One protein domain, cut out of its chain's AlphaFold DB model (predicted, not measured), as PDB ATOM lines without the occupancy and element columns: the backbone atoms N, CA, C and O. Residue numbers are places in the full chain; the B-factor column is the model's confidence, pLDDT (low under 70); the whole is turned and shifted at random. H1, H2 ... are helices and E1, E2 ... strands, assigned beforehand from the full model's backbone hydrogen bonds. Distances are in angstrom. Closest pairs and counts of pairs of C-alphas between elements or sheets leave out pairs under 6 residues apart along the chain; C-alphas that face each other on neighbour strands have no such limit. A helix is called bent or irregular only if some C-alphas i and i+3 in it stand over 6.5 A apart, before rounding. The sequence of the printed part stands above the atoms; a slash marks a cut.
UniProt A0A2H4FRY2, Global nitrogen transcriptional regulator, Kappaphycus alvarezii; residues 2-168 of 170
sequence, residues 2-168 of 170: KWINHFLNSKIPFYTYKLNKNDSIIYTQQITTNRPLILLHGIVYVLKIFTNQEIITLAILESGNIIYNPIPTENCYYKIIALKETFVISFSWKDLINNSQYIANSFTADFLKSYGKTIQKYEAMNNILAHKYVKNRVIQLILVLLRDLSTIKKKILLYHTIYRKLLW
ATOM      1  N   LYS A   2     145.884 148.893 172.777       89.50
ATOM      2  CA  LYS A   2     146.093 147.464 173.102       89.50
ATOM      3  C   LYS A   2     145.697 146.488 171.982       89.50
ATOM      4  O   LYS A   2     146.467 145.593 171.674       89.50
ATOM      5  N   TRP A   3     144.546 146.710 171.341       93.62
ATOM      6  CA  TRP A   3     144.084 145.883 170.222       93.62
ATOM      7  C   TRP A   3     145.061 145.856 169.053       93.62
ATOM      8  O   TRP A   3     145.431 144.785 168.615       93.62
ATOM      9  N   ILE A   4     145.541 147.008 168.591       93.50
ATOM     10  CA  ILE A   4     146.480 147.064 167.462       93.50
ATOM     11  C   ILE A   4     147.715 146.196 167.748       93.50
ATOM     12  O   ILE A   4     148.066 145.355 166.929       93.50
ATOM     13  N   ASN A   5     148.302 146.319 168.942       93.69
ATOM     14  CA  ASN A   5     149.459 145.508 169.341       93.69
ATOM     15  C   ASN A   5     149.125 144.012 169.371       93.69
ATOM     16  O   ASN A   5     149.898 143.190 168.894       93.69
ATOM     17  N   HIS A   6     147.956 143.670 169.906       94.62
ATOM     18  CA  HIS A   6     147.425 142.311 169.941       94.62
ATOM     19  C   HIS A   6     147.318 141.685 168.545       94.62
ATOM     20  O   HIS A   6     147.800 140.572 168.339       94.62
ATOM     21  N   PHE A   7     146.747 142.403 167.576       94.56
ATOM     22  CA  PHE A   7     146.648 141.941 166.188       94.56
ATOM     23  C   PHE A   7     148.018 141.832 165.502       94.56
ATOM     24  O   PHE A   7     148.284 140.819 164.857       94.56
ATOM     25  N   LEU A   8     148.904 142.821 165.684       94.56
ATOM     26  CA  LEU A   8     150.256 142.807 165.110       94.56
ATOM     27  C   LEU A   8     151.092 141.632 165.639       94.56
ATOM     28  O   LEU A   8     151.660 140.880 164.851       94.56
ATOM     29  N   ASN A   9     151.114 141.429 166.959       94.25
ATOM     30  CA  ASN A   9     151.875 140.350 167.594       94.25
ATOM     31  C   ASN A   9     151.346 138.964 167.209       94.25
ATOM     32  O   ASN A   9     152.123 138.023 167.074       94.25
ATOM     33  N   SER A  10     150.032 138.856 166.996       93.75
ATOM     34  CA  SER A  10     149.383 137.603 166.597       93.75
ATOM     35  C   SER A  10     149.401 137.387 165.078       93.75
ATOM     36  O   SER A  10     148.841 136.404 164.606       93.75
ATOM     37  N   LYS A  11     150.006 138.300 164.301       94.06
ATOM     38  CA  LYS A  11     150.044 138.273 162.826       94.06
ATOM     39  C   LYS A  11     148.660 138.163 162.170       94.06
ATOM     40  O   LYS A  11     148.536 137.631 161.072       94.06
ATOM     41  N   ILE A  12     147.617 138.674 162.827       94.44
ATOM     42  CA  ILE A  12     146.250 138.652 162.299       94.44
ATOM     43  C   ILE A  12     146.067 139.894 161.418       94.44
ATOM     44  O   ILE A  12     146.153 141.006 161.944       94.44
ATOM     45  N   PRO A  13     145.785 139.755 160.110       94.56
ATOM     46  CA  PRO A  13     145.451 140.882 159.251       94.56
ATOM     47  C   PRO A  13     144.202 141.614 159.746       94.56
ATOM     48  O   PRO A  13     143.202 141.002 160.131       94.56
ATOM     49  N   PHE A  14     144.245 142.942 159.716       95.06
ATOM     50  CA  PHE A  14     143.126 143.775 160.131       95.06
ATOM     51  C   PHE A  14     143.077 145.086 159.350       95.06
ATOM     52  O   PHE A  14     144.088 145.580 158.858       95.06
ATOM     53  N   TYR A  15     141.884 145.666 159.283       95.19
ATOM     54  CA  TYR A  15     141.633 146.973 158.690       95.19
ATOM     55  C   TYR A  15     141.171 147.940 159.769       95.19
ATOM     56  O   TYR A  15     140.413 147.564 160.663       95.19
ATOM     57  N   THR A  16     141.606 149.194 159.678       95.50
ATOM     58  CA  THR A  16     141.110 150.269 160.538       95.50
ATOM     59  C   THR A  16     140.220 151.191 159.726       95.50
ATOM     60  O   THR A  16     140.563 151.574 158.612       95.50
ATOM     61  N   TYR A  17     139.074 151.550 160.292       95.81
ATOM     62  CA  TYR A  17     138.152 152.495 159.680       95.81
ATOM     63  C   TYR A  17     137.884 153.645 160.635       95.81
ATOM     64  O   TYR A  17     137.736 153.451 161.847       95.81
ATOM     65  N   LYS A  18     137.797 154.844 160.064       97.12
ATOM     66  CA  LYS A  18     137.327 156.049 160.735       97.12
ATOM     67  C   LYS A  18     135.899 156.320 160.276       97.12
ATOM     68  O   LYS A  18     135.654 156.451 159.083       97.12
ATOM     69  N   LEU A  19     134.983 156.406 161.228       97.12
ATOM     70  CA  LEU A  19     133.594 156.789 161.019       97.12
ATOM     71  C   LEU A  19     133.400 158.194 161.579       97.12
ATOM     72  O   LEU A  19     133.660 158.441 162.764       97.12
ATOM     73  N   ASN A  20     132.932 159.114 160.744       97.25
ATOM     74  CA  ASN A  20     132.487 160.419 161.200       97.25
ATOM     75  C   ASN A  20     131.140 160.294 161.919       97.25
ATOM     76  O   ASN A  20     130.470 159.259 161.908       97.25
ATOM     77  N   LYS A  21     130.725 161.369 162.589       94.00
ATOM     78  CA  LYS A  21     129.416 161.409 163.242       94.00
ATOM     79  C   LYS A  21     128.307 161.148 162.214       94.00
ATOM     80  O   LYS A  21     128.230 161.839 161.207       94.00
ATOM     81  N   ASN A  22     127.399 160.237 162.553       93.88
ATOM     82  CA  ASN A  22     126.298 159.717 161.739       93.88
ATOM     83  C   ASN A  22     126.694 158.797 160.574       93.88
ATOM     84  O   ASN A  22     125.782 158.259 159.943       93.88
ATOM     85  N   ASP A  23     127.983 158.543 160.334       96.69
ATOM     86  CA  ASP A  23     128.378 157.476 159.413       96.69
ATOM     87  C   ASP A  23     127.884 156.132 159.948       96.69
ATOM     88  O   ASP A  23     127.746 155.923 161.165       96.69
ATOM     89  N   SER A  24     127.601 155.215 159.025       94.25
ATOM     90  CA  SER A  24     127.004 153.935 159.373       94.25
ATOM     91  C   SER A  24     127.615 152.753 158.652       94.25
ATOM     92  O   SER A  24     127.902 152.829 157.461       94.25
ATOM     93  N   ILE A  25     127.704 151.637 159.369       93.19
ATOM     94  CA  ILE A  25     128.012 150.320 158.818       93.19
ATOM     95  C   ILE A  25     126.703 149.536 158.756       93.19
ATOM     96  O   ILE A  25     125.969 149.482 159.746       93.19
ATOM     97  N   ILE A  26     126.400 148.959 157.596       91.38
ATOM     98  CA  ILE A  26     125.153 148.232 157.343       91.38
ATOM     99  C   ILE A  26     125.481 146.754 157.120       91.38
ATOM    100  O   ILE A  26     126.336 146.423 156.302       91.38
ATOM    101  N   TYR A  27     124.767 145.878 157.824       88.75
ATOM    102  CA  TYR A  27     124.780 144.435 157.607       88.75
ATOM    103  C   TYR A  27     123.455 144.006 156.996       88.75
ATOM    104  O   TYR A  27     122.420 144.025 157.667       88.75
ATOM    105  N   THR A  28     123.500 143.619 155.725       86.19
ATOM    106  CA  THR A  28     122.373 143.045 154.983       86.19
ATOM    107  C   THR A  28     122.610 141.560 154.739       86.19
ATOM    108  O   THR A  28     123.744 141.085 154.813       86.19
ATOM    109  N   GLN A  29     121.549 140.810 154.438       79.19
ATOM    110  CA  GLN A  29     121.636 139.371 154.156       79.19
ATOM    111  C   GLN A  29     122.608 139.047 153.010       79.19
ATOM    112  O   GLN A  29     123.215 137.985 152.998       79.19
ATOM    113  N   GLN A  30     122.792 139.973 152.066       70.88
ATOM    114  CA  GLN A  30     123.702 139.816 150.929       70.88
ATOM    115  C   GLN A  30     125.183 139.962 151.324       70.88
ATOM    116  O   GLN A  30     126.061 139.464 150.625       70.88
ATOM    117  N   ILE A  31     125.477 140.624 152.449       67.94
ATOM    118  CA  ILE A  31     126.836 140.899 152.928       67.94
ATOM    119  C   ILE A  31     127.118 139.993 154.135       67.94
ATOM    120  O   ILE A  31     127.187 140.428 155.284       67.94
ATOM    121  N   THR A  32     127.296 138.694 153.887       60.34
ATOM    122  CA  THR A  32     127.631 137.692 154.919       60.34
ATOM    123  C   THR A  32     129.136 137.587 155.187       60.34
ATOM    124  O   THR A  32     129.671 136.518 155.484       60.34
ATOM    125  N   THR A  33     129.883 138.690 155.105       66.25
ATOM    126  CA  THR A  33     131.318 138.637 155.418       66.25
ATOM    127  C   THR A  33     131.498 138.533 156.924       66.25
ATOM    128  O   THR A  33     131.263 139.522 157.606       66.25
ATOM    129  N   ASN A  34     131.933 137.376 157.437       75.62
ATOM    130  CA  ASN A  34     132.168 137.101 158.862       75.62
ATOM    131  C   ASN A  34     133.321 137.956 159.443       75.62
ATOM    132  O   ASN A  34     134.426 137.462 159.686       75.62
ATOM    133  N   ARG A  35     133.069 139.261 159.585       87.81
ATOM    134  CA  ARG A  35     134.048 140.311 159.875       87.81
ATOM    135  C   ARG A  35     133.647 141.122 161.110       87.81
ATOM    136  O   ARG A  35     133.111 142.224 160.967       87.81
ATOM    137  N   PRO A  36     133.891 140.587 162.316       90.94
ATOM    138  CA  PRO A  36     133.648 141.300 163.562       90.94
ATOM    139  C   PRO A  36     134.349 142.659 163.584       90.94
ATOM    140  O   PRO A  36     135.400 142.862 162.969       90.94
ATOM    141  N   LEU A  37     133.759 143.579 164.345       94.25
ATOM    142  CA  LEU A  37     134.294 144.914 164.563       94.25
ATOM    143  C   LEU A  37     134.680 145.110 166.021       94.25
ATOM    144  O   LEU A  37     133.921 144.770 166.922       94.25
ATOM    145  N   ILE A  38     135.828 145.726 166.271       95.69
ATOM    146  CA  ILE A  38     136.239 146.155 167.609       95.69
ATOM    147  C   ILE A  38     136.240 147.675 167.647       95.69
ATOM    148  O   ILE A  38     136.938 148.318 166.862       95.69
ATOM    149  N   LEU A  39     135.493 148.264 168.581       95.62
ATOM    150  CA  LEU A  39     135.482 149.710 168.785       95.62
ATOM    151  C   LEU A  39     136.762 150.137 169.517       95.62
ATOM    152  O   LEU A  39     136.941 149.843 170.700       95.62
ATOM    153  N   LEU A  40     137.661 150.850 168.838       95.19
ATOM    154  CA  LEU A  40     138.887 151.388 169.440       95.19
ATOM    155  C   LEU A  40     138.628 152.679 170.212       95.19
ATOM    156  O   LEU A  40     139.162 152.895 171.301       95.19
ATOM    157  N   HIS A  41     137.825 153.546 169.612       94.31
ATOM    158  CA  HIS A  41     137.424 154.828 170.153       94.31
ATOM    159  C   HIS A  41     136.043 155.154 169.610       94.31
ATOM    160  O   HIS A  41     135.779 154.858 168.452       94.31
ATOM    161  N   GLY A  42     135.184 155.793 170.395       91.94
ATOM    162  CA  GLY A  42     133.898 156.258 169.890       91.94
ATOM    163  C   GLY A  42     132.733 155.829 170.757       91.94
ATOM    164  O   GLY A  42     132.911 155.277 171.842       91.94
ATOM    165  N   ILE A  43     131.538 156.159 170.283       92.75
ATOM    166  CA  ILE A  43     130.282 155.601 170.779       92.75
ATOM    167  C   ILE A  43     129.430 155.353 169.541       92.75
ATOM    168  O   ILE A  43     129.299 156.241 168.695       92.75
ATOM    169  N   VAL A  44     128.843 154.169 169.457       94.50
ATOM    170  CA  VAL A  44     127.920 153.786 168.394       94.50
ATOM    171  C   VAL A  44     126.623 153.279 169.003       94.50
ATOM    172  O   VAL A  44     126.605 152.812 170.141       94.50
ATOM    173  N   TYR A  45     125.537 153.331 168.245       93.50
ATOM    174  CA  TYR A  45     124.351 152.542 168.553       93.50
ATOM    175  C   TYR A  45     124.131 151.501 167.465       93.50
ATOM    176  O   TYR A  45     124.394 151.750 166.287       93.50
ATOM    177  N   VAL A  46     123.682 150.324 167.887       94.81
ATOM    178  CA  VAL A  46     123.365 149.200 167.012       94.81
ATOM    179  C   VAL A  46     121.854 149.141 166.869       94.81
ATOM    180  O   VAL A  46     121.142 149.016 167.864       94.81
ATOM    181  N   LEU A  47     121.373 149.242 165.638       94.00
ATOM    182  CA  LEU A  47     119.967 149.134 165.285       94.00
ATOM    183  C   LEU A  47     119.683 147.812 164.584       94.00
ATOM    184  O   LEU A  47     120.480 147.364 163.760       94.00
ATOM    185  N   LYS A  48     118.501 147.267 164.850       93.50
ATOM    186  CA  LYS A  48     117.798 146.316 163.996       93.50
ATOM    187  C   LYS A  48     116.674 147.069 163.295       93.50
ATOM    188  O   LYS A  48     115.868 147.709 163.968       93.50
ATOM    189  N   ILE A  49     116.654 147.026 161.971       93.44
ATOM    190  CA  ILE A  49     115.667 147.723 161.145       93.44
ATOM    191  C   ILE A  49     114.886 146.669 160.375       93.44
ATOM    192  O   ILE A  49     115.481 145.862 159.660       93.44
ATOM    193  N   PHE A  50     113.573 146.659 160.558       93.00
ATOM    194  CA  PHE A  50     112.665 145.712 159.927       93.00
ATOM    195  C   PHE A  50     112.111 146.268 158.611       93.00
ATOM    196  O   PHE A  50     112.099 147.479 158.378       93.00
ATOM    197  N   THR A  51     111.646 145.384 157.731       91.25
ATOM    198  CA  THR A  51     111.041 145.758 156.438       91.25
ATOM    199  C   THR A  51     109.761 146.582 156.591       91.25
ATOM    200  O   THR A  51     109.477 147.423 155.743       91.25
ATOM    201  N   ASN A  52     109.038 146.419 157.703       92.31
ATOM    202  CA  ASN A  52     107.894 147.252 158.098       92.31
ATOM    203  C   ASN A  52     108.300 148.631 158.670       92.31
ATOM    204  O   ASN A  52     107.456 149.329 159.218       92.31
ATOM    205  N   GLN A  53     109.577 149.017 158.551       89.12
ATOM    206  CA  GLN A  53     110.159 150.273 159.041       89.12
ATOM    207  C   GLN A  53     110.257 150.400 160.567       89.12
ATOM    208  O   GLN A  53     110.737 151.424 161.056       89.12
ATOM    209  N   GLU A  54     109.897 149.367 161.330       91.62
ATOM    210  CA  GLU A  54     110.158 149.358 162.766       91.62
ATOM    211  C   GLU A  54     111.669 149.341 163.028       91.62
ATOM    212  O   GLU A  54     112.445 148.632 162.376       91.62
ATOM    213  N   ILE A  55     112.100 150.138 164.005       92.44
ATOM    214  CA  ILE A  55     113.507 150.266 164.382       92.44
ATOM    215  C   ILE A  55     113.644 149.933 165.857       92.44
ATOM    216  O   ILE A  55     113.099 150.617 166.721       92.44
ATOM    217  N   ILE A  56     114.451 148.920 166.152       92.44
ATOM    218  CA  ILE A  56     114.802 148.547 167.517       92.44
ATOM    219  C   ILE A  56     116.269 148.874 167.747       92.44
ATOM    220  O   ILE A  56     117.151 148.428 167.013       92.44
ATOM    221  N   THR A  57     116.550 149.637 168.799       93.44
ATOM    222  CA  THR A  57     117.928 149.825 169.256       93.44
ATOM    223  C   THR A  57     118.329 148.645 170.121       93.44
ATOM    224  O   THR A  57     117.725 148.411 171.159       93.44
ATOM    225  N   LEU A  58     119.352 147.912 169.696       93.75
ATOM    226  CA  LEU A  58     119.831 146.717 170.387       93.75
ATOM    227  C   LEU A  58     120.837 147.047 171.479       93.75
ATOM    228  O   LEU A  58     120.856 146.393 172.510       93.75
ATOM    229  N   ALA A  59     121.698 148.038 171.257       93.44
ATOM    230  CA  ALA A  59     122.676 148.461 172.251       93.44
ATOM    231  C   ALA A  59     123.271 149.828 171.912       93.44
ATOM    232  O   ALA A  59     123.327 150.236 170.749       93.44
ATOM    233  N   ILE A  60     123.793 150.491 172.943       93.44
ATOM    234  CA  ILE A  60     124.743 151.597 172.816       93.44
ATOM    235  C   ILE A  60     126.102 151.052 173.250       93.44
ATOM    236  O   ILE A  60     126.257 150.572 174.373       93.44
ATOM    237  N   LEU A  61     127.069 151.094 172.341       93.94
ATOM    238  CA  LEU A  61     128.384 150.489 172.506       93.94
ATOM    239  C   LEU A  61     129.470 151.561 172.461       93.94
ATOM    240  O   LEU A  61     129.350 152.572 171.771       93.94
ATOM    241  N   GLU A  62     130.548 151.328 173.194       92.75
ATOM    242  CA  GLU A  62     131.662 152.261 173.337       92.75
ATOM    243  C   GLU A  62     133.005 151.555 173.131       92.75
ATOM    244  O   GLU A  62     133.072 150.358 172.841       92.75
ATOM    245  N   SER A  63     134.100 152.294 173.291       92.56
ATOM    246  CA  SER A  63     135.453 151.748 173.211       92.56
ATOM    247  C   SER A  63     135.615 150.456 174.026       92.56
ATOM    248  O   SER A  63     135.231 150.362 175.198       92.56
ATOM    249  N   GLY A  64     136.232 149.458 173.399       92.19
ATOM    250  CA  GLY A  64     136.451 148.132 173.966       92.19
ATOM    251  C   GLY A  64     135.276 147.170 173.805       92.19
ATOM    252  O   GLY A  64     135.411 146.026 174.211       92.19
ATOM    253  N   ASN A  65     134.146 147.577 173.221       95.06
ATOM    254  CA  ASN A  65     133.121 146.625 172.804       95.06
ATOM    255  C   ASN A  65     133.491 145.964 171.469       95.06
ATOM    256  O   ASN A  65     134.034 146.607 170.566       95.06
ATOM    257  N   ILE A  66     133.157 144.679 171.352       95.00
ATOM    258  CA  ILE A  66     133.252 143.903 170.111       95.00
ATOM    259  C   ILE A  66     131.848 143.722 169.554       95.00
ATOM    260  O   ILE A  66     130.960 143.274 170.276       95.00
ATOM    261  N   ILE A  67     131.646 144.069 168.291       92.88
ATOM    262  CA  ILE A  67     130.409 143.855 167.556       92.88
ATOM    263  C   ILE A  67     130.609 142.624 166.688       92.88
ATOM    264  O   ILE A  67     131.391 142.633 165.736       92.88
ATOM    265  N   TYR A  68     129.919 141.549 167.049       85.31
ATOM    266  CA  TYR A  68     129.808 140.379 166.195       85.31
ATOM    267  C   TYR A  68     128.846 140.677 165.047       85.31
ATOM    268  O   TYR A  68     127.885 141.416 165.248       85.31
ATOM    269  N   ASN A  69     129.100 140.097 163.874       75.19
ATOM    270  CA  ASN A  69     128.223 140.212 162.716       75.19
ATOM    271  C   ASN A  69     126.836 139.652 163.044       75.19
ATOM    272  O   ASN A  69     126.681 138.431 163.108       75.19
ATOM    273  N   PRO A  70     125.817 140.499 163.233       71.88
ATOM    274  CA  PRO A  70     124.482 139.981 163.434       71.88
ATOM    275  C   PRO A  70     124.024 139.357 162.113       71.88
ATOM    276  O   PRO A  70     124.128 139.989 161.063       71.88
ATOM    277  N   ILE A  71     123.565 138.105 162.155       76.75
ATOM    278  CA  ILE A  71     123.069 137.408 160.966       76.75
ATOM    279  C   ILE A  71     121.696 138.012 160.630       76.75
ATOM    280  O   ILE A  71     120.768 137.884 161.437       76.75
ATOM    281  N   PRO A  72     121.551 138.721 159.496       77.25
ATOM    282  CA  PRO A  72     120.274 139.287 159.079       77.25
ATOM    283  C   PRO A  72     119.317 138.168 158.680       77.25
ATOM    284  O   PRO A  72     119.730 137.187 158.064       77.25
ATOM    285  N   THR A  73     118.042 138.321 159.028       80.50
ATOM    286  CA  THR A  73     116.962 137.519 158.439       80.50
ATOM    287  C   THR A  73     116.360 138.280 157.262       80.50
ATOM    288  O   THR A  73     116.576 139.483 157.143       80.50
ATOM    289  N   GLU A  74     115.568 137.619 156.418       81.38
ATOM    290  CA  GLU A  74     114.961 138.237 155.221       81.38
ATOM    291  C   GLU A  74     114.201 139.541 155.521       81.38
ATOM    292  O   GLU A  74     114.188 140.470 154.717       81.38
ATOM    293  N   ASN A  75     113.633 139.650 156.725       88.81
ATOM    294  CA  ASN A  75     112.781 140.770 157.122       88.81
ATOM    295  C   ASN A  75     113.504 141.852 157.929       88.81
ATOM    296  O   ASN A  75     112.847 142.751 158.458       88.81
ATOM    297  N   CYS A  76     114.828 141.777 158.089       91.25
ATOM    298  CA  CYS A  76     115.559 142.814 158.805       91.25
ATOM    299  C   CYS A  76     117.016 142.958 158.368       91.25
ATOM    300  O   CYS A  76     117.662 142.028 157.898       91.25
ATOM    301  N   TYR A  77     117.565 144.141 158.606       92.19
ATOM    302  CA  TYR A  77     118.993 144.400 158.497       92.19
ATOM    303  C   TYR A  77     119.488 145.108 159.753       92.19
ATOM    304  O   TYR A  77     118.708 145.659 160.536       92.19
ATOM    305  N   TYR A  78     120.801 145.090 159.958       92.12
ATOM    306  CA  TYR A  78     121.411 145.752 161.103       92.12
ATOM    307  C   TYR A  78     122.208 146.965 160.659       92.12
ATOM    308  O   TYR A  78     122.853 146.962 159.610       92.12
ATOM    309  N   LYS A  79     122.179 148.011 161.477       92.88
ATOM    310  CA  LYS A  79     122.876 149.263 161.201       92.88
ATOM    311  C   LYS A  79     123.604 149.735 162.447       92.88
ATOM    312  O   LYS A  79     122.985 149.979 163.477       92.88
ATOM    313  N   ILE A  80     124.919 149.883 162.353       94.62
ATOM    314  CA  ILE A  80     125.740 150.516 163.386       94.62
ATOM    315  C   ILE A  80     125.916 151.970 162.984       94.62
ATOM    316  O   ILE A  80     126.364 152.227 161.871       94.62
ATOM    317  N   ILE A  81     125.596 152.912 163.866       95.94
ATOM    318  CA  ILE A  81     125.730 154.345 163.582       95.94
ATOM    319  C   ILE A  81     126.636 154.998 164.618       95.94
ATOM    320  O   ILE A  81     126.424 154.851 165.823       95.94
ATOM    321  N   ALA A  82     127.621 155.757 164.147       96.00
ATOM    322  CA  ALA A  82     128.538 156.503 164.994       96.00
ATOM    323  C   ALA A  82     127.877 157.770 165.572       96.00
ATOM    324  O   ALA A  82     127.426 158.649 164.840       96.00
ATOM    325  N   LEU A  83     127.833 157.908 166.903       92.06
ATOM    326  CA  LEU A  83     127.302 159.110 167.579       92.06
ATOM    327  C   LEU A  83     128.300 160.270 167.611       92.06
ATOM    328  O   LEU A  83     127.926 161.427 167.819       92.06
ATOM    329  N   LYS A  84     129.573 159.947 167.424       91.62
ATOM    330  CA  LYS A  84     130.716 160.853 167.340       91.62
ATOM    331  C   LYS A  84     131.803 160.176 166.508       91.62
ATOM    332  O   LYS A  84     131.653 159.002 166.174       91.62
ATOM    333  N   GLU A  85     132.897 160.883 166.246       95.69
ATOM    334  CA  GLU A  85     134.072 160.290 165.602       95.69
ATOM    335  C   GLU A  85     134.451 158.965 166.285       95.69
ATOM    336  O   GLU A  85     134.628 158.896 167.508       95.69
ATOM    337  N   THR A  86     134.469 157.899 165.490       96.19
ATOM    338  CA  THR A  86     134.614 156.523 165.959       96.19
ATOM    339  C   THR A  86     135.661 155.815 165.112       96.19
ATOM    340  O   THR A  86     135.628 155.876 163.889       96.19
ATOM    341  N   PHE A  87     136.575 155.112 165.769       96.88
ATOM    342  CA  PHE A  87     137.582 154.274 165.133       96.88
ATOM    343  C   PHE A  87     137.265 152.815 165.417       96.88
ATOM    344  O   PHE A  87     137.055 152.437 166.575       96.88
ATOM    345  N   VAL A  88     137.255 151.996 164.371       96.31
ATOM    346  CA  VAL A  88     136.949 150.567 164.469       96.31
ATOM    347  C   VAL A  88     138.029 149.735 163.792       96.31
ATOM    348  O   VAL A  88     138.593 150.150 162.782       96.31
ATOM    349  N   ILE A  89     138.310 148.560 164.350       95.75
ATOM    350  CA  ILE A  89     139.078 147.508 163.681       95.75
ATOM    351  C   ILE A  89     138.102 146.494 163.105       95.75
ATOM    352  O   ILE A  89     137.210 146.058 163.823       95.75
ATOM    353  N   SER A  90     138.309 146.083 161.858       94.06
ATOM    354  CA  SER A  90     137.668 144.912 161.260       94.06
ATOM    355  C   SER A  90     138.704 143.835 160.980       94.06
ATOM    356  O   SER A  90     139.797 144.133 160.499       94.06
ATOM    357  N   PHE A  91     138.356 142.586 161.253       92.75
ATOM    358  CA  PHE A  91     139.209 141.431 160.989       92.75
ATOM    359  C   PHE A  91     138.353 140.225 160.595       92.75
ATOM    360  O   PHE A  91     137.145 140.226 160.819       92.75
ATOM    361  N   SER A  92     138.958 139.201 159.999       91.31
ATOM    362  CA  SER A  92     138.267 137.955 159.649       91.31
ATOM    363  C   SER A  92     138.392 136.932 160.774       91.31
ATOM    364  O   SER A  92     139.488 136.689 161.277       91.31
ATOM    365  N   TRP A  93     137.299 136.245 161.112       89.00
ATOM    366  CA  TRP A  93     137.378 135.096 162.025       89.00
ATOM    367  C   TRP A  93     138.289 133.987 161.508       89.00
ATOM    368  O   TRP A  93     138.971 133.347 162.303       89.00
ATOM    369  N   LYS A  94     138.331 133.780 160.185       90.50
ATOM    370  CA  LYS A  94     139.229 132.788 159.578       90.50
ATOM    371  C   LYS A  94     140.684 133.116 159.893       90.50
ATOM    372  O   LYS A  94     141.432 132.229 160.276       90.50
ATOM    373  N   ASP A  95     141.054 134.391 159.816       91.50
ATOM    374  CA  ASP A  95     142.423 134.825 160.093       91.50
ATOM    375  C   ASP A  95     142.773 134.676 161.575       91.50
ATOM    376  O   ASP A  95     143.898 134.309 161.904       91.50
ATOM    377  N   LEU A  96     141.808 134.907 162.469       89.69
ATOM    378  CA  LEU A  96     141.988 134.686 163.902       89.69
ATOM    379  C   LEU A  96     142.200 133.196 164.220       89.69
ATOM    380  O   LEU A  96     143.101 132.859 164.980       89.69
ATOM    381  N   ILE A  97     141.417 132.302 163.608       89.94
ATOM    382  CA  ILE A  97     141.551 130.847 163.793       89.94
ATOM    383  C   ILE A  97     142.878 130.346 163.206       89.94
ATOM    384  O   ILE A  97     143.624 129.637 163.883       89.94
ATOM    385  N   ASN A  98     143.205 130.761 161.980       92.06
ATOM    386  CA  ASN A  98     144.412 130.330 161.273       92.06
ATOM    387  C   ASN A  98     145.700 130.771 161.982       92.06
ATOM    388  O   ASN A  98     146.710 130.082 161.903       92.06
ATOM    389  N   ASN A  99     145.666 131.900 162.695       90.81
ATOM    390  CA  ASN A  99     146.808 132.415 163.453       90.81
ATOM    391  C   ASN A  99     146.735 132.104 164.955       90.81
ATOM    392  O   ASN A  99     147.488 132.688 165.733       90.81
ATOM    393  N   SER A 100     145.864 131.182 165.380       89.56
ATOM    394  CA  SER A 100     145.645 130.858 166.800       89.56
ATOM    395  C   SER A 100     146.921 130.480 167.559       89.56
ATOM    396  O   SER A 100     147.062 130.828 168.728       89.56
ATOM    397  N   GLN A 101     147.893 129.869 166.881       90.06
ATOM    398  CA  GLN A 101     149.214 129.535 167.428       90.06
ATOM    399  C   GLN A 101     150.054 130.746 167.884       90.06
ATOM    400  O   GLN A 101     150.966 130.586 168.689       90.06
ATOM    401  N   TYR A 102     149.763 131.950 167.381       90.25
ATOM    402  CA  TYR A 102     150.451 133.192 167.757       90.25
ATOM    403  C   TYR A 102     149.658 134.029 168.769       90.25
ATOM    404  O   TYR A 102     150.118 135.092 169.189       90.25
ATOM    405  N   ILE A 103     148.464 133.576 169.162       91.06
ATOM    406  CA  ILE A 103     147.591 134.311 170.073       91.06
ATOM    407  C   ILE A 103     148.051 134.078 171.511       91.06
ATOM    408  O   ILE A 103     147.972 132.977 172.050       91.06
ATOM    409  N   ALA A 104     148.499 135.148 172.166       91.12
ATOM    410  CA  ALA A 104     148.847 135.104 173.580       91.12
ATOM    411  C   ALA A 104     147.598 134.939 174.465       91.12
ATOM    412  O   ALA A 104     146.542 135.507 174.184       91.12
ATOM    413  N   ASN A 105     147.738 134.285 175.621       91.00
ATOM    414  CA  ASN A 105     146.643 134.146 176.597       91.00
ATOM    415  C   ASN A 105     146.030 135.496 177.012       91.00
ATOM    416  O   ASN A 105     144.828 135.592 177.258       91.00
ATOM    417  N   SER A 106     146.842 136.557 177.053       91.62
ATOM    418  CA  SER A 106     146.378 137.918 177.340       91.62
ATOM    419  C   SER A 106     145.442 138.464 176.257       91.62
ATOM    420  O   SER A 106     144.454 139.110 176.599       91.62
ATOM    421  N   PHE A 107     145.696 138.161 174.977       93.56
ATOM    422  CA  PHE A 107     144.786 138.481 173.873       93.56
ATOM    423  C   PHE A 107     143.437 137.812 174.106       93.56
ATOM    424  O   PHE A 107     142.409 138.486 174.102       93.56
ATOM    425  N   THR A 108     143.435 136.499 174.354       91.81
ATOM    426  CA  THR A 108     142.206 135.720 174.550       91.81
ATOM    427  C   THR A 108     141.401 136.235 175.739       91.81
ATOM    428  O   THR A 108     140.194 136.444 175.624       91.81
ATOM    429  N   ALA A 109     142.062 136.521 176.864       93.50
ATOM    430  CA  ALA A 109     141.412 137.075 178.048       93.50
ATOM    431  C   ALA A 109     140.769 138.445 177.772       93.50
ATOM    432  O   ALA A 109     139.617 138.682 178.143       93.50
ATOM    433  N   ASP A 110     141.476 139.347 177.084       93.81
ATOM    434  CA  ASP A 110     140.929 140.654 176.711       93.81
ATOM    435  C   ASP A 110     139.776 140.543 175.715       93.81
ATOM    436  O   ASP A 110     138.803 141.299 175.805       93.81
ATOM    437  N   PHE A 111     139.881 139.605 174.773       93.38
ATOM    438  CA  PHE A 111     138.853 139.303 173.785       93.38
ATOM    439  C   PHE A 111     137.567 138.841 174.459       93.38
ATOM    440  O   PHE A 111     136.521 139.463 174.267       93.38
ATOM    441  N   LEU A 112     137.656 137.834 175.327       93.75
ATOM    442  CA  LEU A 112     136.518 137.324 176.090       93.75
ATOM    443  C   LEU A 112     135.908 138.397 176.992       93.75
ATOM    444  O   LEU A 112     134.690 138.569 177.007       93.75
ATOM    445  N   LYS A 113     136.739 139.180 177.688       94.75
ATOM    446  CA  LYS A 113     136.269 140.295 178.520       94.75
ATOM    447  C   LYS A 113     135.476 141.318 177.707       94.75
ATOM    448  O   LYS A 113     134.440 141.810 178.151       94.75
ATOM    449  N   SER A 114     135.961 141.646 176.517       94.56
ATOM    450  CA  SER A 114     135.357 142.652 175.640       94.56
ATOM    451  C   SER A 114     134.077 142.151 174.980       94.56
ATOM    452  O   SER A 114     133.114 142.904 174.834       94.56
ATOM    453  N   TYR A 115     134.035 140.859 174.659       93.50
ATOM    454  CA  TYR A 115     132.831 140.171 174.217       93.50
ATOM    455  C   TYR A 115     131.760 140.143 175.319       93.50
ATOM    456  O   TYR A 115     130.632 140.584 175.094       93.50
ATOM    457  N   GLY A 116     132.132 139.748 176.542       95.62
ATOM    458  CA  GLY A 116     131.248 139.777 177.711       95.62
ATOM    459  C   GLY A 116     130.716 141.180 178.010       95.62
ATOM    460  O   GLY A 116     129.522 141.351 178.253       95.62
ATOM    461  N   LYS A 117     131.562 142.213 177.881       94.31
ATOM    462  CA  LYS A 117     131.134 143.616 177.994       94.31
ATOM    463  C   LYS A 117     130.044 143.957 176.974       94.31
ATOM    464  O   LYS A 117     129.117 144.688 177.309       94.31
ATOM    465  N   THR A 118     130.141 143.473 175.736       95.25
ATOM    466  CA  THR A 118     129.097 143.700 174.725       95.25
ATOM    467  C   THR A 118     127.800 142.974 175.071       95.25
ATOM    468  O   THR A 118     126.741 143.592 174.980       95.25
ATOM    469  N   ILE A 119     127.863 141.711 175.502       95.12
ATOM    470  CA  ILE A 119     126.670 140.953 175.916       95.12
ATOM    471  C   ILE A 119     125.908 141.706 177.009       95.12
ATOM    472  O   ILE A 119     124.716 141.957 176.858       95.12
ATOM    473  N   GLN A 120     126.609 142.192 178.034       94.75
ATOM    474  CA  GLN A 120     126.000 142.979 179.111       94.75
ATOM    475  C   GLN A 120     125.289 144.246 178.605       94.75
ATOM    476  O   GLN A 120     124.284 144.664 179.178       94.75
ATOM    477  N   LYS A 121     125.784 144.881 177.528       94.12
ATOM    478  CA  LYS A 121     125.105 146.035 176.910       94.12
ATOM    479  C   LYS A 121     123.817 145.625 176.198       94.12
ATOM    480  O   LYS A 121     122.831 146.351 176.310       94.12
ATOM    481  N   TYR A 122     123.822 144.492 175.495       94.56
ATOM    482  CA  TYR A 122     122.615 143.944 174.870       94.56
ATOM    483  C   TYR A 122     121.572 143.549 175.921       94.56
ATOM    484  O   TYR A 122     120.412 143.930 175.802       94.56
ATOM    485  N   GLU A 123     121.982 142.865 176.989       95.25
ATOM    486  CA  GLU A 123     121.098 142.495 178.101       95.25
ATOM    487  C   GLU A 123     120.498 143.727 178.785       95.25
ATOM    488  O   GLU A 123     119.290 143.793 179.006       95.25
ATOM    489  N   ALA A 124     121.316 144.749 179.061       93.88
ATOM    490  CA  ALA A 124     120.836 145.994 179.648       93.88
ATOM    491  C   ALA A 124     119.793 146.690 178.758       93.88
ATOM    492  O   ALA A 124     118.786 147.180 179.268       93.88
ATOM    493  N   MET A 125     120.001 146.717 177.439       94.75
ATOM    494  CA  MET A 125     119.030 147.294 176.509       94.75
ATOM    495  C   MET A 125     117.753 146.455 176.412       94.75
ATOM    496  O   MET A 125     116.662 147.017 176.430       94.75
ATOM    497  N   ASN A 126     117.859 145.125 176.376       94.31
ATOM    498  CA  ASN A 126     116.691 144.243 176.400       94.31
ATOM    499  C   ASN A 126     115.848 144.473 177.662       94.31
ATOM    500  O   ASN A 126     114.629 144.601 177.563       94.31
ATOM    501  N   ASN A 127     116.487 144.628 178.826       94.88
ATOM    502  CA  ASN A 127     115.800 144.966 180.075       94.88
ATOM    503  C   ASN A 127     115.097 146.331 179.999       94.88
ATOM    504  O   ASN A 127     113.972 146.467 180.479       94.88
ATOM    505  N   ILE A 128     115.715 147.332 179.360       94.25
ATOM    506  CA  ILE A 128     115.063 148.623 179.091       94.25
ATOM    507  C   ILE A 128     113.823 148.409 178.217       94.25
ATOM    508  O   ILE A 128     112.752 148.894 178.567       94.25
ATOM    509  N   LEU A 129     113.942 147.682 177.105       93.12
ATOM    510  CA  LEU A 129     112.856 147.478 176.141       93.12
ATOM    511  C   LEU A 129     111.699 146.632 176.687       93.12
ATOM    512  O   LEU A 129     110.562 146.842 176.271       93.12
ATOM    513  N   ALA A 130     111.961 145.738 177.644       94.50
ATOM    514  CA  ALA A 130     110.945 144.904 178.286       94.50
ATOM    515  C   ALA A 130     109.920 145.706 179.114       94.50
ATOM    516  O   ALA A 130     108.830 145.215 179.413       94.50
ATOM    517  N   HIS A 131     110.223 146.955 179.488       93.38
ATOM    518  CA  HIS A 131     109.268 147.793 180.206       93.38
ATOM    519  C   HIS A 131     108.116 148.263 179.303       93.38
ATOM    520  O   HIS A 131     108.312 149.025 178.356       93.38
ATOM    521  N   LYS A 132     106.881 147.918 179.692       92.50
ATOM    522  CA  LYS A 132     105.636 148.314 179.004       92.50
ATOM    523  C   LYS A 132     105.510 149.829 178.794       92.50
ATOM    524  O   LYS A 132     105.168 150.292 177.709       92.50
ATOM    525  N   TYR A 133     105.776 150.617 179.836       94.38
ATOM    526  CA  TYR A 133     105.564 152.066 179.806       94.38
ATOM    527  C   TYR A 133     106.804 152.816 179.324       94.38
ATOM    528  O   TYR A 133     107.893 152.646 179.872       94.38
ATOM    529  N   VAL A 134     106.616 153.728 178.363       91.19
ATOM    530  CA  VAL A 134     107.678 154.602 177.820       91.19
ATOM    531  C   VAL A 134     108.415 155.346 178.933       91.19
ATOM    532  O   VAL A 134     109.642 155.380 178.934       91.19
ATOM    533  N   LYS A 135     107.686 155.866 179.931       93.94
ATOM    534  CA  LYS A 135     108.273 156.542 181.099       93.94
ATOM    535  C   LYS A 135     109.351 155.685 181.774       93.94
ATOM    536  O   LYS A 135     110.440 156.176 182.049       93.94
ATOM    537  N   ASN A 136     109.073 154.399 181.980       94.06
ATOM    538  CA  ASN A 136     110.001 153.486 182.646       94.06
ATOM    539  C   ASN A 136     111.193 153.143 181.746       94.06
ATOM    540  O   ASN A 136     112.323 153.123 182.230       94.06
ATOM    541  N   ARG A 137     110.962 152.967 180.436       93.44
ATOM    542  CA  ARG A 137     112.040 152.785 179.446       93.44
ATOM    543  C   ARG A 137     113.022 153.956 179.472       93.44
ATOM    544  O   ARG A 137     114.230 153.753 179.540       93.44
ATOM    545  N   VAL A 138     112.504 155.185 179.485       92.50
ATOM    546  CA  VAL A 138     113.317 156.410 179.525       92.50
ATOM    547  C   VAL A 138     114.106 156.516 180.828       92.50
ATOM    548  O   VAL A 138     115.303 156.792 180.784       92.50
ATOM    549  N   ILE A 139     113.476 156.260 181.979       92.12
ATOM    550  CA  ILE A 139     114.160 156.294 183.282       92.12
ATOM    551  C   ILE A 139     115.312 155.283 183.311       92.12
ATOM    552  O   ILE A 139     116.438 155.654 183.641       92.12
ATOM    553  N   GLN A 140     115.065 154.034 182.910       92.56
ATOM    554  CA  GLN A 140     116.103 153.000 182.894       92.56
ATOM    555  C   GLN A 140     117.235 153.328 181.920       92.56
ATOM    556  O   GLN A 140     118.405 153.170 182.260       92.56
ATOM    557  N   LEU A 141     116.911 153.859 180.738       91.19
ATOM    558  CA  LEU A 141     117.920 154.316 179.787       91.19
ATOM    559  C   LEU A 141     118.809 155.410 180.392       91.19
ATOM    560  O   LEU A 141     120.032 155.339 180.274       91.19
ATOM    561  N   ILE A 142     118.221 156.398 181.071       88.88
ATOM    562  CA  ILE A 142     118.978 157.460 181.745       88.88
ATOM    563  C   ILE A 142     119.899 156.869 182.814       88.88
ATOM    564  O   ILE A 142     121.073 157.238 182.853       88.88
ATOM    565  N   LEU A 143     119.407 155.942 183.643       89.94
ATOM    566  CA  LEU A 143     120.199 155.291 184.691       89.94
ATOM    567  C   LEU A 143     121.375 154.492 184.114       89.94
ATOM    568  O   LEU A 143     122.504 154.632 184.587       89.94
ATOM    569  N   VAL A 144     121.143 153.713 183.053       88.62
ATOM    570  CA  VAL A 144     122.200 152.961 182.357       88.62
ATOM    571  C   VAL A 144     123.249 153.909 181.776       88.62
ATOM    572  O   VAL A 144     124.443 153.701 181.980       88.62
ATOM    573  N   LEU A 145     122.830 155.003 181.132       84.19
ATOM    574  CA  LEU A 145     123.754 156.012 180.606       84.19
ATOM    575  C   LEU A 145     124.549 156.714 181.718       84.19
ATOM    576  O   LEU A 145     125.738 156.968 181.543       84.19
ATOM    577  N   LEU A 146     123.930 157.007 182.868       82.62
ATOM    578  CA  LEU A 146     124.613 157.619 184.014       82.62
ATOM    579  C   LEU A 146     125.692 156.714 184.607       82.62
ATOM    580  O   LEU A 146     126.749 157.226 184.988       82.62
ATOM    581  N   ARG A 147     125.409 155.408 184.688       81.81
ATOM    582  CA  ARG A 147     126.338 154.378 185.165       81.81
ATOM    583  C   ARG A 147     127.509 154.202 184.205       81.81
ATOM    584  O   ARG A 147     128.656 154.150 184.632       81.81
ATOM    585  N   ASP A 148     127.209 154.106 182.914       72.50
ATOM    586  CA  ASP A 148     128.183 153.693 181.909       72.50
ATOM    587  C   ASP A 148     129.082 154.856 181.442       72.50
ATOM    588  O   ASP A 148     130.230 154.641 181.058       72.50
ATOM    589  N   LEU A 149     128.607 156.104 181.512       65.38
ATOM    590  CA  LEU A 149     129.389 157.288 181.148       65.38
ATOM    591  C   LEU A 149     130.161 157.816 182.365       65.38
ATOM    592  O   LEU A 149     129.678 158.647 183.133       65.38
ATOM    593  N   SER A 150     131.413 157.389 182.506       52.62
ATOM    594  CA  SER A 150     132.301 157.748 183.624       52.62
ATOM    595  C   SER A 150     132.743 159.224 183.686       52.62
ATOM    596  O   SER A 150     133.411 159.621 184.635       52.62
ATOM    597  N   THR A 151     132.375 160.079 182.721       54.19
ATOM    598  CA  THR A 151     132.791 161.500 182.686       54.19
ATOM    599  C   THR A 151     131.605 162.466 182.664       54.19
ATOM    600  O   THR A 151     130.848 162.531 181.698       54.19
ATOM    601  N   ILE A 152     131.487 163.274 183.725       48.47
ATOM    602  CA  ILE A 152     130.367 164.191 184.018       48.47
ATOM    603  C   ILE A 152     130.077 165.178 182.867       48.47
ATOM    604  O   ILE A 152     128.916 165.413 182.544       48.47
ATOM    605  N   LYS A 153     131.102 165.675 182.155       45.94
ATOM    606  CA  LYS A 153     130.935 166.619 181.026       45.94
ATOM    607  C   LYS A 153     130.329 166.005 179.749       45.94
ATOM    608  O   LYS A 153     129.756 166.734 178.948       45.94
ATOM    609  N   LYS A 154     130.406 164.681 179.547       50.41
ATOM    610  CA  LYS A 154     129.798 163.987 178.386       50.41
ATOM    611  C   LYS A 154     128.335 163.595 178.615       50.41
ATOM    612  O   LYS A 154     127.675 163.175 177.668       50.41
ATOM    613  N   LYS A 155     127.831 163.746 179.847       49.94
ATOM    614  CA  LYS A 155     126.486 163.318 180.245       49.94
ATOM    615  C   LYS A 155     125.407 164.180 179.578       49.94
ATOM    616  O   LYS A 155     124.559 163.641 178.885       49.94
ATOM    617  N   ILE A 156     125.500 165.510 179.663       47.31
ATOM    618  CA  ILE A 156     124.420 166.445 179.265       47.31
ATOM    619  C   ILE A 156     124.151 166.476 177.744       47.31
ATOM    620  O   ILE A 156     123.000 166.482 177.314       47.31
ATOM    621  N   LEU A 157     125.195 166.427 176.911       46.69
ATOM    622  CA  LEU A 157     125.077 166.554 175.445       46.69
ATOM    623  C   LEU A 157     124.562 165.273 174.757       46.69
ATOM    624  O   LEU A 157     123.933 165.332 173.695       46.69
ATOM    625  N   LEU A 158     124.792 164.105 175.375       51.16
ATOM    626  CA  LEU A 158     124.294 162.824 174.872       51.16
ATOM    627  C   LEU A 158     122.774 162.702 175.082       51.16
ATOM    628  O   LEU A 158     122.090 162.211 174.186       51.16
ATOM    629  N   TYR A 159     122.239 163.226 176.197       51.06
ATOM    630  CA  TYR A 159     120.796 163.213 176.483       51.06
ATOM    631  C   TYR A 159     119.978 163.892 175.385       51.06
ATOM    632  O   TYR A 159     119.010 163.306 174.912       51.06
ATOM    633  N   HIS A 160     120.394 165.071 174.912       47.47
ATOM    634  CA  HIS A 160     119.654 165.789 173.868       47.47
ATOM    635  C   HIS A 160     119.648 165.040 172.523       47.47
ATOM    636  O   HIS A 160     118.644 165.020 171.815       47.47
ATOM    637  N   THR A 161     120.756 164.373 172.179       50.44
ATOM    638  CA  THR A 161     120.896 163.666 170.894       50.44
ATOM    639  C   THR A 161     120.171 162.312 170.892       50.44
ATOM    640  O   THR A 161     119.587 161.926 169.881       50.44
ATOM    641  N   ILE A 162     120.189 161.602 172.023       54.50
ATOM    642  CA  ILE A 162     119.541 160.294 172.212       54.50
ATOM    643  C   ILE A 162     118.022 160.461 172.326       54.50
ATOM    644  O   ILE A 162     117.285 159.747 171.650       54.50
ATOM    645  N   TYR A 163     117.549 161.446 173.098       53.59
ATOM    646  CA  TYR A 163     116.118 161.686 173.311       53.59
ATOM    647  C   TYR A 163     115.369 161.984 172.002       53.59
ATOM    648  O   TYR A 163     114.278 161.469 171.780       53.59
ATOM    649  N   ARG A 164     115.982 162.746 171.085       47.53
ATOM    650  CA  ARG A 164     115.374 163.099 169.792       47.53
ATOM    651  C   ARG A 164     115.290 161.937 168.793       47.53
ATOM    652  O   ARG A 164     114.425 161.971 167.930       47.53
ATOM    653  N   LYS A 165     116.177 160.937 168.882       51.56
ATOM    654  CA  LYS A 165     116.269 159.834 167.901       51.56
ATOM    655  C   LYS A 165     115.635 158.517 168.361       51.56
ATOM    656  O   LYS A 165     115.236 157.736 167.510       51.56
ATOM    657  N   LEU A 166     115.549 158.258 169.668       52.25
ATOM    658  CA  LEU A 166     115.037 156.986 170.208       52.25
ATOM    659  C   LEU A 166     113.534 156.978 170.522       52.25
ATOM    660  O   LEU A 166     112.976 155.901 170.692       52.25
ATOM    661  N   LEU A 167     112.885 158.145 170.608       47.38
ATOM    662  CA  LEU A 167     111.464 158.268 170.974       47.38
ATOM    663  C   LEU A 167     110.536 158.667 169.814       47.38
ATOM    664  O   LEU A 167     109.333 158.700 170.017       47.38
ATOM    665  N   TRP A 168     111.066 158.939 168.615       36.78
ATOM    666  CA  TRP A 168     110.267 159.235 167.408       36.78
ATOM    667  C   TRP A 168     110.048 158.013 166.501       36.78
ATOM    668  O   TRP A 168     109.666 158.155 165.345       36.78
TER     669      TRP A 168
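What this domain is: This is residues 2 to 168 of the 170 residues of the protein "Global nitrogen transcriptional regulator" of Kappaphycus alvarezii (UniProt A0A2H4FRY2). Two small antiparallel sheets, E2 E6 E4 E5 and E1 E7 E3, follow each other as a bent wall, and the long helix H3 runs past them, packing on edge strand E5 of the larger sheet. H1 covers the smaller sheet, while H4 folds back on the last residues of H3 and H5 folds back beside H4. The printed part has 167 residues with five named helices and seven named strands, in the order H1 E1 E2 E3 E4 E5 E6 E7 H2 H3 H4 H5, of mixed class. It is compact, with a radius of gyration of the C-alphas of 16.7 A and spans of 51 by 40 by 28 A.

Where its parts are: The larger sheet holds E2, residues 24 to 27, E6, 76 to 82, E4, 43 to 50 and 22.9 A long, and E5, 55 to 62 and 20.3 A long, which bends by 51 degrees at residue 58. The smaller sheet holds E1, residues 14 to 19, E7, 86 to 91, and E3, 37 to 41. H3, residues 105 to 129, is 36.3 A long, from C-alpha 105 at (146.643, 134.146, 176.597) to C-alpha 129 at (112.856, 147.478, 176.141). H1 is residues 2 to 9, beginning at C-alpha 2 (146.093, 147.464, 173.102); H2 is 93 to 98, H4 134 to 148 and H5 152 to 166.

How they stand to each other: In the larger sheet, N 25 and O 80 of E2 and E6 are 2.9 A apart, N 47 and O 79 of E4 and E6 2.8 A, and N 46 and O 59 of E4 and E5 2.9 A, each within hydrogen-bond range. E4 and E5 form a hairpin. In the smaller sheet, N 17 and O 88 of E1 and E7 are at 2.9 A, and N 38 and O 89 of E3 and E7 at 2.8 A. H3 is on the larger sheet, over E5, at a height over the sheet of 9.2 A; the closest C-alphas are those of Ala 59 and Tyr 122, 5.2 A apart. H3 and H4 form a helical hairpin and touch, through residues 124 to 129 of H3 alone, at a shallow tilt of 24 degrees, opposite ways; the C-alphas of Ile 128 and Arg 137 come closest, 5.2 A. H4 and H5 are close but not clearly touching, with the C-alphas of Leu 146 and Lys 155 closest at 7.1 A. H1 is on the smaller sheet at a height of 10.0 A. H2 is on neither sheet and touches no helix. H1, H2, H3 and H4 have every O i to N i+4 pair within hydrogen-bond range; H5, only just irregular with C-alphas 153 and 156 6.8 A apart, has 3 of 11, and 3 of 12 O i to N i+3 pairs.

The domain as a whole: The C-alphas of Gln 101 and Lys 135, the two farthest apart, are 50.9 A from each other. The printed part has no cut, and the one long link is E5 to E6, where residues 66 to 67 pair antiparallel with residues 37 to 38 of E3. Mean pLDDT of the printed part is 86.3; residues 31 to 33 and 149 to 168 are under 70.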